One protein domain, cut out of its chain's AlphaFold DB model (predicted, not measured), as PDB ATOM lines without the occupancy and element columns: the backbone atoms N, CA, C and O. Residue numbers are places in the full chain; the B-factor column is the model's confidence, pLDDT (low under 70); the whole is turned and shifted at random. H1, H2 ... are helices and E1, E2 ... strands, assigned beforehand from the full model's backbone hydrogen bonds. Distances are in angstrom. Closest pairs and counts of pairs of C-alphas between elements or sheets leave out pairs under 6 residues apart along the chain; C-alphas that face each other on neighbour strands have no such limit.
ATOM      1  N   GLY A 695     136.113 160.514  91.334       85.31
ATOM      2  CA  GLY A 695     135.223 159.389  91.025       85.31
ATOM      3  C   GLY A 695     135.700 158.576  89.816       85.31
ATOM      4  O   GLY A 695     136.865 158.643  89.423       85.31
ATOM      5  N   LYS A 696     134.784 157.814  89.222       89.94
ATOM      6  CA  LYS A 696     134.888 157.241  87.873       89.94
ATOM      7  C   LYS A 696     134.108 158.102  86.883       89.94
ATOM      8  O   LYS A 696     133.189 158.818  87.266       89.94
ATOM      9  N   ASP A 697     134.478 158.034  85.609       91.62
ATOM     10  CA  ASP A 697     133.772 158.758  84.549       91.62
ATOM     11  C   ASP A 697     132.278 158.381  84.500       91.62
ATOM     12  O   ASP A 697     131.913 157.205  84.564       91.62
ATOM     13  N   GLY A 698     131.421 159.400  84.444       90.44
ATOM     14  CA  GLY A 698     129.971 159.269  84.562       90.44
ATOM     15  C   GLY A 698     129.435 159.211  85.999       90.44
ATOM     16  O   GLY A 698     128.217 159.267  86.161       90.44
ATOM     17  N   ASP A 699     130.263 159.141  87.050       93.81
ATOM     18  CA  ASP A 699     129.760 159.198  88.433       93.81
ATOM     19  C   ASP A 699     128.976 160.503  88.656       93.81
ATOM     20  O   ASP A 699     129.490 161.603  88.443       93.81
ATOM     21  N   SER A 700     127.730 160.382  89.112       91.62
ATOM     22  CA  SER A 700     126.794 161.494  89.312       91.62
ATOM     23  C   SER A 700     126.303 161.535  90.756       91.62
ATOM     24  O   SER A 700     125.847 160.514  91.278       91.62
ATOM     25  N   LYS A 701     126.340 162.701  91.408       90.06
ATOM     26  CA  LYS A 701     125.778 162.868  92.760       90.06
ATOM     27  C   LYS A 701     125.325 164.296  93.047       90.06
ATOM     28  O   LYS A 701     125.836 165.260  92.474       90.06
ATOM     29  N   TYR A 702     124.377 164.412  93.970       90.75
ATOM     30  CA  TYR A 702     123.885 165.695  94.456       90.75
ATOM     31  C   TYR A 702     124.899 166.394  95.371       90.75
ATOM     32  O   TYR A 702     125.711 165.746  96.038       90.75
ATOM     33  N   GLY A 703     124.842 167.724  95.400       87.88
ATOM     34  CA  GLY A 703     125.700 168.572  96.222       87.88
ATOM     35  C   GLY A 703     125.582 168.309  97.727       87.88
ATOM     36  O   GLY A 703     124.500 168.016  98.236       87.88
ATOM     37  N   SER A 704     126.696 168.417  98.465       82.25
ATOM     38  CA  SER A 704     126.716 168.134  99.911       82.25
ATOM     39  C   SER A 704     126.038 169.194 100.786       82.25
ATOM     40  O   SER A 704     125.881 168.964 101.983       82.25
ATOM     41  N   VAL A 705     125.634 170.339 100.224       81.69
ATOM     42  CA  VAL A 705     124.983 171.432 100.968       81.69
ATOM     43  C   VAL A 705     123.671 171.863 100.305       81.69
ATOM     44  O   VAL A 705     122.717 172.220 100.998       81.69
ATOM     45  N   ASN A 706     123.593 171.811  98.974       82.38
ATOM     46  CA  ASN A 706     122.376 172.015  98.205       82.38
ATOM     47  C   ASN A 706     122.085 170.780  97.345       82.38
ATOM     48  O   ASN A 706     122.565 170.633  96.222       82.38
ATOM     49  N   ILE A 707     121.221 169.916  97.876       80.94
ATOM     50  CA  ILE A 707     120.833 168.641  97.261       80.94
ATOM     51  C   ILE A 707     120.080 168.774  95.925       80.94
ATOM     52  O   ILE A 707     119.843 167.766  95.275       80.94
ATOM     53  N   ASN A 708     119.707 169.985  95.494       82.25
ATOM     54  CA  ASN A 708     119.100 170.204  94.175       82.25
ATOM     55  C   ASN A 708     120.148 170.331  93.056       82.25
ATOM     56  O   ASN A 708     119.806 170.235  91.877       82.25
ATOM     57  N   ASN A 709     121.415 170.565  93.406       87.38
ATOM     58  CA  ASN A 709     122.495 170.724  92.442       87.38
ATOM     59  C   ASN A 709     123.083 169.357  92.091       87.38
ATOM     60  O   ASN A 709     123.494 168.617  92.984       87.38
ATOM     61  N   CYS A 710     123.149 169.037  90.799       91.06
ATOM     62  CA  CYS A 710     123.768 167.811  90.305       91.06
ATOM     63  C   CYS A 710     125.189 168.068  89.794       91.06
ATOM     64  O   CYS A 710     125.455 169.076  89.132       91.06
ATOM     65  N   TYR A 711     126.089 167.125  90.064       92.75
ATOM     66  CA  TYR A 711     127.473 167.153  89.609       92.75
ATOM     67  C   TYR A 711     127.855 165.807  89.001       92.75
ATOM     68  O   TYR A 711     127.467 164.758  89.518       92.75
ATOM     69  N   VAL A 712     128.636 165.857  87.923       93.19
ATOM     70  CA  VAL A 712     129.107 164.699  87.150       93.19
ATOM     71  C   VAL A 712     130.629 164.704  87.121       93.19
ATOM     72  O   VAL A 712     131.240 165.767  86.993       93.19
ATOM     73  N   PHE A 713     131.243 163.531  87.239       93.56
ATOM     74  CA  PHE A 713     132.679 163.349  87.074       93.56
ATOM     75  C   PHE A 713     133.020 162.983  85.621       93.56
ATOM     76  O   PHE A 713     132.484 162.017  85.081       93.56
ATOM     77  N   GLU A 714     133.904 163.758  84.994       92.81
ATOM     78  CA  GLU A 714     134.380 163.610  83.608       92.81
ATOM     79  C   GLU A 714     135.823 164.145  83.543       92.81
ATOM     80  O   GLU A 714     136.174 165.042  84.307       92.81
ATOM     81  N   ASP A 715     136.687 163.609  82.675       89.50
ATOM     82  CA  ASP A 715     138.060 164.119  82.461       89.50
ATOM     83  C   ASP A 715     138.905 164.301  83.752       89.50
ATOM     84  O   ASP A 715     139.723 165.213  83.877       89.50
ATOM     85  N   ASN A 716     138.727 163.399  84.726       86.25
ATOM     86  CA  ASN A 716     139.332 163.424  86.071       86.25
ATOM     87  C   ASN A 716     138.907 164.591  86.992       86.25
ATOM     88  O   ASN A 716     139.508 164.779  88.054       86.25
ATOM     89  N   VAL A 717     137.858 165.342  86.648       89.69
ATOM     90  CA  VAL A 717     137.322 166.441  87.464       89.69
ATOM     91  C   VAL A 717     135.818 166.294  87.702       89.69
ATOM     92  O   VAL A 717     135.076 165.765  86.881       89.69
ATOM     93  N   TRP A 718     135.337 166.794  88.841       91.38
ATOM     94  CA  TRP A 718     133.903 167.042  89.002       91.38
ATOM     95  C   TRP A 718     133.539 168.317  88.233       91.38
ATOM     96  O   TRP A 718     134.250 169.318  88.323       91.38
ATOM     97  N   ARG A 719     132.408 168.304  87.530       91.25
ATOM     98  CA  ARG A 719     131.783 169.478  86.908       91.25
ATOM     99  C   ARG A 719     130.303 169.558  87.269       91.25
ATOM    100  O   ARG A 719     129.712 168.575  87.714       91.25
ATOM    101  N   SER A 720     129.683 170.711  87.036       90.38
ATOM    102  CA  SER A 720     128.221 170.818  87.072       90.38
ATOM    103  C   SER A 720     127.591 169.900  86.015       90.38
ATOM    104  O   SER A 720     128.051 169.841  84.869       90.38
ATOM    105  N   GLY A 721     126.549 169.178  86.420       88.12
ATOM    106  CA  GLY A 721     125.641 168.446  85.541       88.12
ATOM    107  C   GLY A 721     124.273 169.123  85.476       88.12
ATOM    108  O   GLY A 721     124.031 170.138  86.134       88.12
ATOM    109  N   VAL A 722     123.368 168.540  84.700       89.19
ATOM    110  CA  VAL A 722     121.941 168.890  84.708       89.19
ATOM    111  C   VAL A 722     121.176 167.983  85.674       89.19
ATOM    112  O   VAL A 722     121.677 166.952  86.111       89.19
ATOM    113  N   SER A 723     119.948 168.350  86.048       87.75
ATOM    114  CA  SER A 723     119.159 167.572  87.019       87.75
ATOM    115  C   SER A 723     118.950 166.111  86.597       87.75
ATOM    116  O   SER A 723     118.978 165.227  87.453       87.75
ATOM    117  N   SER A 724     118.807 165.851  85.293       89.19
ATOM    118  CA  SER A 724     118.642 164.512  84.718       89.19
ATOM    119  C   SER A 724     119.855 163.594  84.914       89.19
ATOM    120  O   SER A 724     119.659 162.389  85.064       89.19
ATOM    121  N   ASP A 725     121.077 164.132  85.015       92.69
ATOM    122  CA  ASP A 725     122.285 163.339  85.289       92.69
ATOM    123  C   ASP A 725     122.211 162.613  86.645       92.69
ATOM    124  O   ASP A 725     122.704 161.495  86.775       92.69
ATOM    125  N   CYS A 726     121.574 163.226  87.652       90.62
ATOM    126  CA  CYS A 726     121.438 162.656  88.997       90.62
ATOM    127  C   CYS A 726     120.056 162.041  89.270       90.62
ATOM    128  O   CYS A 726     119.943 161.171  90.135       90.62
ATOM    129  N   SER A 727     118.992 162.487  88.592       89.94
ATOM    130  CA  SER A 727     117.624 162.026  88.877       89.94
ATOM    131  C   SER A 727     117.238 160.751  88.127       89.94
ATOM    132  O   SER A 727     116.527 159.915  88.687       89.94
ATOM    133  N   LEU A 728     117.730 160.561  86.898       91.12
ATOM    134  CA  LEU A 728     117.340 159.430  86.048       91.12
ATOM    135  C   LEU A 728     117.978 158.099  86.465       91.12
ATOM    136  O   LEU A 728     117.504 157.049  86.042       91.12
ATOM    137  N   GLY A 729     119.041 158.112  87.275       89.06
ATOM    138  CA  GLY A 729     119.771 156.897  87.661       89.06
ATOM    139  C   GLY A 729     120.579 156.252  86.524       89.06
ATOM    140  O   GLY A 729     121.024 155.118  86.665       89.06
ATOM    141  N   LEU A 730     120.780 156.968  85.412       90.69
ATOM    142  CA  LEU A 730     121.505 156.506  84.219       90.69
ATOM    143  C   LEU A 730     123.020 156.766  84.263       90.69
ATOM    144  O   LEU A 730     123.699 156.556  83.257       90.69
ATOM    145  N   SER A 731     123.540 157.238  85.401       92.19
ATOM    146  CA  SER A 731     124.832 157.937  85.505       92.19
ATOM    147  C   SER A 731     124.860 159.231  84.667       92.19
ATOM    148  O   SER A 731     124.008 159.467  83.808       92.19
ATOM    149  N   GLY A 732     125.840 160.100  84.906       92.81
ATOM    150  CA  GLY A 732     125.966 161.361  84.178       92.81
ATOM    151  C   GLY A 732     126.234 161.167  82.682       92.81
ATOM    152  O   GLY A 732     126.890 160.206  82.273       92.81
ATOM    153  N   CYS A 733     125.731 162.086  81.861       94.06
ATOM    154  CA  CYS A 733     126.016 162.156  80.432       94.06
ATOM    155  C   CYS A 733     127.344 162.900  80.202       94.06
ATOM    156  O   CYS A 733     127.460 164.101  80.464       94.06
ATOM    157  N   THR A 734     128.358 162.179  79.725       94.06
ATOM    158  CA  THR A 734     129.738 162.641  79.469       94.06
ATOM    159  C   THR A 734     130.116 162.404  78.001       94.06
ATOM    160  O   THR A 734     129.401 161.704  77.286       94.06
ATOM    161  N   ALA A 735     131.225 162.972  77.515       90.81
ATOM    162  CA  ALA A 735     131.638 162.818  76.112       90.81
ATOM    163  C   ALA A 735     131.932 161.355  75.713       90.81
ATOM    164  O   ALA A 735     131.609 160.936  74.606       90.81
ATOM    165  N   SER A 736     132.479 160.562  76.634       90.00
ATOM    166  CA  SER A 736     132.670 159.102  76.537       90.00
ATOM    167  C   SER A 736     131.363 158.294  76.528       90.00
ATOM    168  O   SER A 736     131.377 157.110  76.195       90.00
ATOM    169  N   ARG A 737     130.246 158.914  76.929       91.12
ATOM    170  CA  ARG A 737     128.909 158.315  77.045       91.12
ATOM    171  C   ARG A 737     127.923 158.861  76.006       91.12
ATOM    172  O   ARG A 737     126.739 158.543  76.086       91.12
ATOM    173  N   GLN A 738     128.399 159.659  75.048       92.75
ATOM    174  CA  GLN A 738     127.624 160.145  73.906       92.75
ATOM    175  C   GLN A 738     126.923 158.976  73.188       92.75
ATOM    176  O   GLN A 738     127.477 157.885  73.070       92.75
ATOM    177  N   ASP A 739     125.684 159.208  72.757       89.94
ATOM    178  CA  ASP A 739     124.796 158.266  72.059       89.94
ATOM    179  C   ASP A 739     124.392 157.002  72.855       89.94
ATOM    180  O   ASP A 739     123.629 156.167  72.361       89.94
ATOM    181  N   ILE A 740     124.802 156.871  74.125       91.81
ATOM    182  CA  ILE A 740     124.257 155.846  75.028       91.81
ATOM    183  C   ILE A 740     122.778 156.145  75.292       91.81
ATOM    184  O   ILE A 740     122.429 157.253  75.705       91.81
ATOM    185  N   VAL A 741     121.923 155.133  75.122       93.44
ATOM    186  CA  VAL A 741     120.502 155.174  75.494       93.44
ATOM    187  C   VAL A 741     120.267 154.344  76.755       93.44
ATOM    188  O   VAL A 741     120.792 153.241  76.906       93.44
ATOM    189  N   GLY A 742     119.441 154.854  77.667       91.62
ATOM    190  CA  GLY A 742     119.050 154.154  78.887       91.62
ATOM    191  C   GLY A 742     117.617 154.466  79.306       91.62
ATOM    192  O   GLY A 742     117.069 155.511  78.959       91.62
ATOM    193  N   LYS A 743     116.996 153.555  80.063       93.50
ATOM    194  CA  LYS A 743     115.671 153.774  80.658       93.50
ATOM    195  C   LYS A 743     115.819 154.371  82.055       93.50
ATOM    196  O   LYS A 743     116.346 153.706  82.944       93.50
ATOM    197  N   GLY A 744     115.368 155.608  82.228       92.00
ATOM    198  CA  GLY A 744     115.455 156.333  83.488       92.00
ATOM    199  C   GLY A 744     114.538 155.780  84.581       92.00
ATOM    200  O   GLY A 744     113.622 154.986  84.342       92.00
ATOM    201  N   SER A 745     114.772 156.251  85.804       90.69
ATOM    202  CA  SER A 745     113.929 156.043  86.991       90.69
ATOM    203  C   SER A 745     112.477 156.513  86.791       90.69
ATOM    204  O   SER A 745     111.547 155.928  87.349       90.69
ATOM    205  N   ASP A 746     112.280 157.512  85.928       90.88
ATOM    206  CA  ASP A 746     111.002 158.026  85.421       90.88
ATOM    207  C   ASP A 746     110.268 157.059  84.465       90.88
ATOM    208  O   ASP A 746     109.128 157.312  84.080       90.88
ATOM    209  N   ARG A 747     110.900 155.926  84.122       89.06
ATOM    210  CA  ARG A 747     110.464 154.899  83.160       89.06
ATOM    211  C   ARG A 747     110.495 155.343  81.689       89.06
ATOM    212  O   ARG A 747     110.020 154.582  80.840       89.06
ATOM    213  N   VAL A 748     111.082 156.497  81.374       91.44
ATOM    214  CA  VAL A 748     111.249 157.024  80.008       91.44
ATOM    215  C   VAL A 748     112.630 156.630  79.465       91.44
ATOM    216  O   VAL A 748     113.563 156.393  80.228       91.44
ATOM    217  N   TYR A 749     112.767 156.502  78.144       94.06
ATOM    218  CA  TYR A 749     114.066 156.269  77.504       94.06
ATOM    219  C   TYR A 749     114.723 157.602  77.150       94.06
ATOM    220  O   TYR A 749     114.094 158.458  76.527       94.06
ATOM    221  N   HIS A 750     115.992 157.746  77.515       94.62
ATOM    222  CA  HIS A 750     116.801 158.943  77.305       94.62
ATOM    223  C   HIS A 750     118.090 158.587  76.573       94.62
ATOM    224  O   HIS A 750     118.639 157.511  76.800       94.62
ATOM    225  N   ILE A 751     118.576 159.496  75.730       95.31
ATOM    226  CA  ILE A 751     119.865 159.412  75.037       95.31
ATOM    227  C   ILE A 751     120.783 160.542  75.508       95.31
ATOM    228  O   ILE A 751     120.331 161.669  75.737       95.31
ATOM    229  N   CYS A 752     122.064 160.229  75.683       94.62
ATOM    230  CA  CYS A 752     123.090 161.200  76.038       94.62
ATOM    231  C   CYS A 752     123.553 161.953  74.782       94.62
ATOM    232  O   CYS A 752     124.235 161.389  73.930       94.62
ATOM    233  N   ASP A 753     123.185 163.229  74.671       93.06
ATOM    234  CA  ASP A 753     123.509 164.097  73.537       93.06
ATOM    235  C   ASP A 753     124.164 165.390  74.038       93.06
ATOM    236  O   ASP A 753     123.564 166.168  74.784       93.06
ATOM    237  N   LYS A 754     125.432 165.611  73.667       91.19
ATOM    238  CA  LYS A 754     126.221 166.811  74.002       91.19
ATOM    239  C   LYS A 754     126.178 167.140  75.498       91.19
ATOM    240  O   LYS A 754     125.870 168.265  75.897       91.19
ATOM    241  N   ARG A 755     126.507 166.141  76.328       91.00
ATOM    242  CA  ARG A 755     126.519 166.213  77.806       91.00
ATOM    243  C   ARG A 755     125.157 166.511  78.453       91.00
ATOM    244  O   ARG A 755     125.118 166.973  79.589       91.00
ATOM    245  N   ASN A 756     124.050 166.246  77.758       91.06
ATOM    246  CA  ASN A 756     122.702 166.324  78.315       91.06
ATOM    247  C   ASN A 756     121.910 165.050  78.000       91.06
ATOM    248  O   ASN A 756     121.874 164.593  76.860       91.06
ATOM    249  N   TRP A 757     121.214 164.507  78.997       94.00
ATOM    250  CA  TRP A 757     120.168 163.513  78.754       94.00
ATOM    251  C   TRP A 757     118.933 164.199  78.164       94.00
ATOM    252  O   TRP A 757     118.322 165.042  78.829       94.00
ATOM    253  N   ARG A 758     118.557 163.820  76.939       94.38
ATOM    254  CA  ARG A 758     117.270 164.173  76.316       94.38
ATOM    255  C   ARG A 758     116.423 162.923  76.106       94.38
ATOM    256  O   ARG A 758     116.971 161.834  75.950       94.38
ATOM    257  N   ASN A 759     115.103 163.087  76.009       93.88
ATOM    258  CA  ASN A 759     114.212 161.996  75.617       93.88
ATOM    259  C   ASN A 759     114.698 161.380  74.292       93.88
ATOM    260  O   ASN A 759     114.932 162.097  73.313       93.88
ATOM    261  N   ALA A 760     114.835 160.057  74.265       93.69
ATOM    262  CA  ALA A 760     115.145 159.321  73.052       93.69
ATOM    263  C   ALA A 760     113.912 159.293  72.139       93.69
ATOM    264  O   ALA A 760     112.784 159.044  72.582       93.69
ATOM    265  N   THR A 761     114.127 159.523  70.848       92.19
ATOM    266  CA  THR A 761     113.121 159.280  69.810       92.19
ATOM    267  C   THR A 761     112.745 157.795  69.765       92.19
ATOM    268  O   THR A 761     113.436 156.932  70.311       92.19
TER     269      THR A 761
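This is residues 695 to 761 of the 1064 residues of the protein "Major paralogous domain-containing protein" of Fibrobacter sp. UWB13 (UniProt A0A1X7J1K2). Two small three-stranded antiparallel sheets make two lobes, one toward each end of the longest axis, with a short helix, H1, between them. Each sheet is a meander, each strand the antiparallel neighbour of the one before, and the first is complete before the chain passes through H1 and a long link into the second. The printed part has 67 residues, in the order E1 E2 E3 H1 E4 E5 E6, with sheet orders E1 - E2 - E3 and E4 - E5 - E6. The class is mostly strand, though under half of the residues, 29 of 67, are in named elements. The whole is compact, with a radius of gyration of the C-alphas of 11.0 A and spans of 34 by 23 by 15 A.

In the first sheet, E2, residues 710 to 714, is the inner strand, and E1, residues 700 to 702, and E3, residues 717 to 720, are edge strands. E1 and E2 form a hairpin at 151 degrees, with N 701 and O 711 within hydrogen-bond range at 3.0 A. E2 and E3 form a hairpin at 146 degrees, with N 719 and O 712 at 2.8 A. H1, residues 723 to 727, is on this sheet at a height over the sheet of 7.3 A, and lies only just over E2, on which 3 of its 5 C-alphas fall. Its closest C-alphas to E2 are those of Ser 723 and Cys 710, 5.7 A apart. Every O i to N i+4 pair in H1 is within hydrogen-bond range. With residues 723 to 725, H1 only grazes the sheet of E4, residues 741 to 743, E5, residues 749 to 753, and E6, residues 756 to 759. The closest C-alphas of H1 and E6 are those of Ser 724 and Trp 757, 6.2 A apart. E4 and E5 form a hairpin at 147 degrees, with N 742 and O 750 at 2.9 A; E5 and E6 form one at 143 degrees, with N 751 and O 758 at 2.8 A. E2 and E5 are apart.

E1 begins at C-alpha 700, (126.794, 161.494, 89.312). E2 is 13.2 A long, E3 10.1 A, E5 12.9 A and E6 9.9 A; E1 is 7.3 A, E4 7.2 A and H1 6.0 A. H1 begins at C-alpha 723, (119.159, 167.572, 87.019), and E6 ends at C-alpha 759, (114.212, 161.996, 75.617).

The C-alphas farthest apart, of Val 705 and Thr 761, are 35.5 A apart. The link from H1 to E4, residues 728 to 740, is long. The printed part has no cut, and no printed residue is under pLDDT 70.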